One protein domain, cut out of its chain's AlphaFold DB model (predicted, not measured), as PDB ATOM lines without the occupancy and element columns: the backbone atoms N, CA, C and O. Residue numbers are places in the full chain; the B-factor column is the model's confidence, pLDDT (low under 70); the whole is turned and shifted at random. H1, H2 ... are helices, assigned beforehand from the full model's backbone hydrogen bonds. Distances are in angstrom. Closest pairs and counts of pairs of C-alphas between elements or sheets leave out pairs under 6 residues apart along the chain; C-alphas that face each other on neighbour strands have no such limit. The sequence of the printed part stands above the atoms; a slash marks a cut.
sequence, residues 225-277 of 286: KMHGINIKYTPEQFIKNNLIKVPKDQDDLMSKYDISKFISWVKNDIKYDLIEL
ATOM      1  N   LYS A 225     -29.379  15.185  39.545       80.62
ATOM      2  CA  LYS A 225     -28.619  14.486  38.516       80.62
ATOM      3  C   LYS A 225     -29.545  14.106  37.360       80.62
ATOM      4  O   LYS A 225     -30.495  13.350  37.547       80.62
ATOM      5  N   MET A 226     -29.232  14.606  36.168       84.56
ATOM      6  CA  MET A 226     -29.920  14.212  34.941       84.56
ATOM      7  C   MET A 226     -29.375  12.856  34.471       84.56
ATOM      8  O   MET A 226     -28.171  12.683  34.264       84.56
ATOM      9  N   HIS A 227     -30.263  11.877  34.355       83.81
ATOM     10  CA  HIS A 227     -29.996  10.522  33.882       83.81
ATOM     11  C   HIS A 227     -30.486  10.317  32.447       83.81
ATOM     12  O   HIS A 227     -29.840   9.586  31.695       83.81
ATOM     13  N   GLY A 228     -31.586  10.969  32.054       84.75
ATOM     14  CA  GLY A 228     -32.097  10.930  30.684       84.75
ATOM     15  C   GLY A 228     -31.270  11.747  29.698       84.75
ATOM     16  O   GLY A 228     -31.226  11.414  28.520       84.75
ATOM     17  N   ILE A 229     -30.553  12.764  30.175       83.81
ATOM     18  CA  ILE A 229     -29.551  13.489  29.389       83.81
ATOM     19  C   ILE A 229     -28.254  13.490  30.186       83.81
ATOM     20  O   ILE A 229     -28.198  14.032  31.287       83.81
ATOM     21  N   ASN A 230     -27.203  12.889  29.630       77.12
ATOM     22  CA  ASN A 230     -25.911  12.796  30.298       77.12
ATOM     23  C   ASN A 230     -24.812  13.418  29.436       77.12
ATOM     24  O   ASN A 230     -24.549  12.975  28.314       77.12
ATOM     25  N   ILE A 231     -24.151  14.429  29.992       73.50
ATOM     26  CA  ILE A 231     -22.998  15.080  29.382       73.50
ATOM     27  C   ILE A 231     -21.747  14.403  29.935       73.50
ATOM     28  O   ILE A 231     -21.426  14.533  31.117       73.50
ATOM     29  N   LYS A 232     -21.017  13.682  29.078       68.00
ATOM     30  CA  LYS A 232     -19.698  13.171  29.455       68.00
ATOM     31  C   LYS A 232     -18.654  14.246  29.190       68.00
ATOM     32  O   LYS A 232     -18.418  14.621  28.047       68.00
ATOM     33  N   TYR A 233     -18.027  14.708  30.264       63.72
ATOM     34  CA  TYR A 233     -16.896  15.618  30.204       63.72
ATOM     35  C   TYR A 233     -15.601  14.844  30.453       63.72
ATOM     36  O   TYR A 233     -15.379  14.335  31.551       63.72
ATOM     37  N   THR A 234     -14.730  14.794  29.450       63.81
ATOM     38  CA  THR A 234     -13.287  14.682  29.675       63.81
ATOM     39  C   THR A 234     -12.616  15.877  28.994       63.81
ATOM     40  O   THR A 234     -13.075  16.279  27.917       63.81
ATOM     41  N   PRO A 235     -11.563  16.475  29.583       63.72
ATOM     42  CA  PRO A 235     -10.893  17.642  29.002       63.72
ATOM     43  C   PRO A 235     -10.489  17.442  27.529       63.72
ATOM     44  O   PRO A 235     -10.663  18.338  26.709       63.72
ATOM     45  N   GLU A 236     -10.053  16.232  27.173       64.00
ATOM     46  CA  GLU A 236      -9.678  15.844  25.806       64.00
ATOM     47  C   GLU A 236     -10.878  15.743  24.843       64.00
ATOM     48  O   GLU A 236     -10.748  16.041  23.656       64.00
ATOM     49  N   GLN A 237     -12.059  15.333  25.328       58.12
ATOM     50  CA  GLN A 237     -13.280  15.198  24.516       58.12
ATOM     51  C   GLN A 237     -14.017  16.525  24.319       58.12
ATOM     52  O   GLN A 237     -14.668  16.696  23.286       58.12
ATOM     53  N   PHE A 238     -13.903  17.463  25.267       57.34
ATOM     54  CA  PHE A 238     -14.520  18.790  25.165       57.34
ATOM     55  C   PHE A 238     -13.972  19.586  23.972       57.34
ATOM     56  O   PHE A 238     -14.726  20.241  23.266       57.34
ATOM     57  N   ILE A 239     -12.672  19.459  23.692       57.84
ATOM     58  CA  ILE A 239     -12.036  20.105  22.533       57.84
ATOM     59  C   ILE A 239     -12.473  19.448  21.214       57.84
ATOM     60  O   ILE A 239     -12.482  20.105  20.177       57.84
ATOM     61  N   LYS A 240     -12.834  18.157  21.235       56.34
ATOM     62  CA  LYS A 240     -13.066  17.380  20.013       56.34
ATOM     63  C   LYS A 240     -14.525  17.282  19.575       56.34
ATOM     64  O   LYS A 240     -14.757  17.490  18.396       56.34
ATOM     65  N   ASN A 241     -15.483  16.923  20.440       59.03
ATOM     66  CA  ASN A 241     -16.775  16.408  19.938       59.03
ATOM     67  C   ASN A 241     -18.037  16.679  20.785       59.03
ATOM     68  O   ASN A 241     -19.088  16.181  20.394       59.03
ATOM     69  N   ASN A 242     -17.980  17.401  21.917       58.06
ATOM     70  CA  ASN A 242     -19.155  17.727  22.766       58.06
ATOM     71  C   ASN A 242     -20.240  16.624  22.814       58.06
ATOM     72  O   ASN A 242     -21.362  16.797  22.339       58.06
ATOM     73  N   LEU A 243     -19.904  15.455  23.366       65.25
ATOM     74  CA  LEU A 243     -20.801  14.299  23.331       65.25
ATOM     75  C   LEU A 243     -21.906  14.410  24.394       65.25
ATOM     76  O   LEU A 243     -21.695  14.100  25.570       65.25
ATOM     77  N   ILE A 244     -23.106  14.794  23.958       72.56
ATOM     78  CA  ILE A 244     -24.343  14.659  24.736       72.56
ATOM     79  C   ILE A 244     -24.943  13.284  24.435       72.56
ATOM     80  O   ILE A 244     -25.179  12.944  23.277       72.56
ATOM     81  N   LYS A 245     -25.184  12.476  25.471       74.69
ATOM     82  CA  LYS A 245     -25.878  11.192  25.328       74.69
ATOM     83  C   LYS A 245     -27.345  11.349  25.690       74.69
ATOM     84  O   LYS A 245     -27.660  11.777  26.801       74.69
ATOM     85  N   VAL A 246     -28.204  10.940  24.765       78.50
ATOM     86  CA  VAL A 246     -29.659  10.879  24.918       78.50
ATOM     87  C   VAL A 246     -30.104   9.464  24.516       78.50
ATOM     88  O   VAL A 246     -29.493   8.887  23.609       78.50
ATOM     89  N   PRO A 247     -31.101   8.863  25.192       81.44
ATOM     90  CA  PRO A 247     -31.821   7.696  24.695       81.44
ATOM     91  C   PRO A 247     -32.184   7.818  23.213       81.44
ATOM     92  O   PRO A 247     -32.454   8.912  22.719       81.44
ATOM     93  N   LYS A 248     -32.144   6.690  22.495       81.19
ATOM     94  CA  LYS A 248     -32.388   6.662  21.043       81.19
ATOM     95  C   LYS A 248     -33.863   6.813  20.690       81.19
ATOM     96  O   LYS A 248     -34.165   7.285  19.600       81.19
ATOM     97  N   ASP A 249     -34.751   6.394  21.582       88.31
ATOM     98  CA  ASP A 249     -36.189   6.466  21.394       88.31
ATOM     99  C   ASP A 249     -36.840   7.409  22.414       88.31
ATOM    100  O   ASP A 249     -36.339   7.643  23.521       88.31
ATOM    101  N   GLN A 250     -37.944   8.014  21.978       85.75
ATOM    102  CA  GLN A 250     -38.654   9.033  22.738       85.75
ATOM    103  C   GLN A 250     -39.320   8.448  23.986       85.75
ATOM    104  O   GLN A 250     -39.322   9.109  25.023       85.75
ATOM    105  N   ASP A 251     -39.852   7.231  23.911       87.25
ATOM    106  CA  ASP A 251     -40.559   6.608  25.030       87.25
ATOM    107  C   ASP A 251     -39.599   6.293  26.187       87.25
ATOM    108  O   ASP A 251     -39.902   6.610  27.340       87.25
ATOM    109  N   ASP A 252     -38.392   5.795  25.903       87.19
ATOM    110  CA  ASP A 252     -37.342   5.578  26.899       87.19
ATOM    111  C   ASP A 252     -36.885   6.898  27.524       87.19
ATOM    112  O   ASP A 252     -36.705   6.963  28.741       87.19
ATOM    113  N   LEU A 253     -36.747   7.973  26.736       86.69
ATOM    114  CA  LEU A 253     -36.430   9.299  27.272       86.69
ATOM    115  C   LEU A 253     -37.540   9.818  28.197       86.69
ATOM    116  O   LEU A 253     -37.258  10.275  29.305       86.69
ATOM    117  N   MET A 254     -38.798   9.726  27.764       86.56
ATOM    118  CA  MET A 254     -39.966  10.188  28.519       86.56
ATOM    119  C   MET A 254     -40.232   9.341  29.769       86.56
ATOM    120  O   MET A 254     -40.787   9.853  30.742       86.56
ATOM    121  N   SER A 255     -39.783   8.082  29.784       86.62
ATOM    122  CA  SER A 255     -39.853   7.200  30.954       86.62
ATOM    123  C   SER A 255     -38.893   7.601  32.081       86.62
ATOM    124  O   SER A 255     -39.082   7.191  33.231       86.62
ATOM    125  N   LYS A 256     -37.852   8.405  31.799       89.06
ATOM    126  CA  LYS A 256     -36.865   8.772  32.820       89.06
ATOM    127  C   LYS A 256     -37.471   9.728  33.852       89.06
ATOM    128  O   LYS A 256     -38.098  10.742  33.531       89.06
ATOM    129  N   TYR A 257     -37.239   9.431  35.129       86.12
ATOM    130  CA  TYR A 257     -37.792  10.198  36.248       86.12
ATOM    131  C   TYR A 257     -37.340  11.669  36.275       86.12
ATOM    132  O   TYR A 257     -38.123  12.565  36.576       86.12
ATOM    133  N   ASP A 258     -36.080  11.941  35.951       86.25
ATOM    134  CA  ASP A 258     -35.529  13.295  35.870       86.25
ATOM    135  C   ASP A 258     -36.116  14.091  34.696       86.25
ATOM    136  O   ASP A 258     -36.396  15.279  34.847       86.25
ATOM    137  N   ILE A 259     -36.383  13.432  33.563       89.00
ATOM    138  CA  ILE A 259     -37.007  14.049  32.387       89.00
ATOM    139  C   ILE A 259     -38.466  14.396  32.671       89.00
ATOM    140  O   ILE A 259     -38.879  15.530  32.435       89.00
ATOM    141  N   SER A 260     -39.237  13.475  33.251       84.62
ATOM    142  CA  SER A 260     -40.619  13.761  33.659       84.62
ATOM    143  C   SER A 260     -40.696  14.885  34.703       84.62
ATOM    144  O   SER A 260     -41.540  15.775  34.580       84.62
ATOM    145  N   LYS A 261     -39.770  14.925  35.673       81.44
ATOM    146  CA  LYS A 261     -39.634  16.045  36.618       81.44
ATOM    147  C   LYS A 261     -39.312  17.366  35.938       81.44
ATOM    148  O   LYS A 261     -39.953  18.365  36.248       81.44
ATOM    149  N   PHE A 262     -38.335  17.380  35.035       85.38
ATOM    150  CA  PHE A 262     -37.956  18.578  34.293       85.38
ATOM    151  C   PHE A 262     -39.128  19.099  33.455       85.38
ATOM    152  O   PHE A 262     -39.457  20.278  33.528       85.38
ATOM    153  N   ILE A 263     -39.830  18.218  32.737       85.38
ATOM    154  CA  ILE A 263     -41.016  18.578  31.951       85.38
ATOM    155  C   ILE A 263     -42.126  19.119  32.851       85.38
ATOM    156  O   ILE A 263     -42.732  20.133  32.521       85.38
ATOM    157  N   SER A 264     -42.385  18.478  33.995       80.88
ATOM    158  CA  SER A 264     -43.362  18.985  34.961       80.88
ATOM    159  C   SER A 264     -42.958  20.351  35.512       80.88
ATOM    160  O   SER A 264     -43.829  21.191  35.706       80.88
ATOM    161  N   TRP A 265     -41.668  20.580  35.770       83.25
ATOM    162  CA  TRP A 265     -41.154  21.866  36.239       83.25
ATOM    163  C   TRP A 265     -41.330  22.965  35.184       83.25
ATOM    164  O   TRP A 265     -41.804  24.042  35.522       83.25
ATOM    165  N   VAL A 266     -41.050  22.670  33.908       83.50
ATOM    166  CA  VAL A 266     -41.259  23.607  32.789       83.50
ATOM    167  C   VAL A 266     -42.747  23.893  32.541       83.50
ATOM    168  O   VAL A 266     -43.104  25.025  32.233       83.50
ATOM    169  N   LYS A 267     -43.622  22.880  32.629       82.25
ATOM    170  CA  LYS A 267     -45.039  22.997  32.235       82.25
ATOM    171  C   LYS A 267     -45.967  23.544  33.318       82.25
ATOM    172  O   LYS A 267     -46.940  24.202  32.973       82.25
ATOM    173  N   ASN A 268     -45.723  23.216  34.587       66.25
ATOM    174  CA  ASN A 268     -46.739  23.351  35.641       66.25
ATOM    175  C   ASN A 268     -46.405  24.374  36.728       66.25
ATOM    176  O   ASN A 268     -46.959  24.256  37.813       66.25
ATOM    177  N   ASP A 269     -45.511  25.328  36.461       58.75
ATOM    178  CA  ASP A 269     -45.210  26.480  37.326       58.75
ATOM    179  C   ASP A 269     -45.372  26.181  38.842       58.75
ATOM    180  O   ASP A 269     -46.267  26.706  39.505       58.75
ATOM    181  N   ILE A 270     -44.485  25.297  39.357       62.72
ATOM    182  CA  ILE A 270     -44.103  25.024  40.774       62.72
ATOM    183  C   ILE A 270     -44.424  23.613  41.348       62.72
ATOM    184  O   ILE A 270     -45.572  23.189  41.443       62.72
ATOM    185  N   LYS A 271     -43.372  22.944  41.884       52.50
ATOM    186  CA  LYS A 271     -43.290  22.347  43.259       52.50
ATOM    187  C   LYS A 271     -41.928  21.727  43.605       52.50
ATOM    188  O   LYS A 271     -41.686  21.399  44.766       52.50
ATOM    189  N   TYR A 272     -41.051  21.548  42.621       56.09
ATOM    190  CA  TYR A 272     -39.703  21.039  42.835       56.09
ATOM    191  C   TYR A 272     -38.710  22.066  42.315       56.09
ATOM    192  O   TYR A 272     -38.566  22.216  41.105       56.09
ATOM    193  N   ASP A 273     -38.004  22.738  43.218       63.81
ATOM    194  CA  ASP A 273     -36.709  23.303  42.862       63.81
ATOM    195  C   ASP A 273     -35.892  22.093  42.411       63.81
ATOM    196  O   ASP A 273     -35.795  21.133  43.176       63.81
ATOM    197  N   LEU A 274     -35.440  22.050  41.150       75.75
ATOM    198  CA  LEU A 274     -34.694  20.939  40.530       75.75
ATOM    199  C   LEU A 274     -33.308  20.776  41.178       75.75
ATOM    200  O   LEU A 274     -32.273  20.765  40.519       75.75
ATOM    201  N   ILE A 275     -33.310  20.676  42.497       74.25
ATOM    202  CA  ILE A 275     -32.238  20.832  43.442       74.25
ATOM    203  C   ILE A 275     -32.312  19.630  44.384       74.25
ATOM    204  O   ILE A 275     -33.342  19.325  44.986       74.25
ATOM    205  N   GLU A 276     -31.195  18.938  44.516       71.69
ATOM    206  CA  GLU A 276     -30.981  17.897  45.497       71.69
ATOM    207  C   GLU A 276     -30.579  18.533  46.832       71.69
ATOM    208  O   GLU A 276     -29.571  19.242  46.946       71.69
ATOM    209  N   LEU A 277     -31.383  18.279  47.866       67.00
ATOM    210  CA  LEU A 277     -31.024  18.627  49.234       67.00
ATOM    211  C   LEU A 277     -29.964  17.625  49.697       67.00
ATOM    212  O   LEU A 277     -30.302  16.528  50.137       67.00
TER     213      LEU A 277
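AT A GLANCE: This is residues 225 to 277 of the 286 residues of an uncharacterized protein of Flavobacteriaceae bacterium (UniProt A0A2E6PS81). The model is a long loop-like arm with the short helix H1 at its tip, joined at its other end to two helices, H2 and H3, that meet at a corner. The chain runs out along residues 229 to 234 to H1, of which residues 235 to 240 stick out together with residue 241, and comes back along residues 242 to 246 to H2 and H3; after H3 an unnamed tail, residues 268 to 277, folds back toward the first printed residues. The printed part has 53 residues, with three named helices in the order H1, H2, H3 and no named strand. The class is all helix, though under half of the residues, 23 of 53, are in named elements. The whole is loose, with a radius of gyration of the C-alphas of 13.6 A, and the C-alphas span 38 by 28 by 16 A.

HOW THE PARTS SIT: Residues 230 to 231 pair with residues 244 to 245, antiparallel, in stretches too short to be named strands. H1, residues 235 to 240, lies between these two stretches along the chain, and residues 235 to 241 stand free. H1 and H2, residues 250 to 255, are apart. H1 and H3, residues 257 to 267, are also apart. H2 and H3 are close but not clearly touching, with 2 pairs of C-alphas within 8 A; the closest C-alphas are those of Met 254 and Ser 260, 6.3 A apart. The lines of H2 and H3 are about perpendicular, at 82 degrees. In H2 and H3 every O i to N i+4 pair is within hydrogen-bond range; in H1 0 of 2 are, and 1 of 3 O i to N i+3 pairs is.

IN THESE COORDINATES: H1 runs from Pro 235, with its C-alpha at (-10.893, 17.642, 29.002), to Lys 240. H2 runs from Gln 250, with its C-alpha at (-38.654, 9.033, 22.738), to Ser 255. H3, the longest helix with 11 residues, runs from Tyr 257 to Lys 267, where the C-alpha is at (-45.039, 22.997, 32.235). From first to last C-alpha, H1 measures 9.3 A, H2 8.5 A and H3 15.2 A.

THE WHOLE: The two C-alphas farthest apart are those of Glu 236 and Asn 268, at 39.1 A, while those of Lys 225 and Leu 277, the first and last printed residues, are 11.7 A apart. The printed part has no cut. The link from H1 to H2, with 9 residues, is short, and the link from H2 to H3, with 1 residue, is tight. The mean pLDDT of the printed part is 74.8, and 19 residues are under 70: residues 232 to 243, residues 268 to 273 and residue 277.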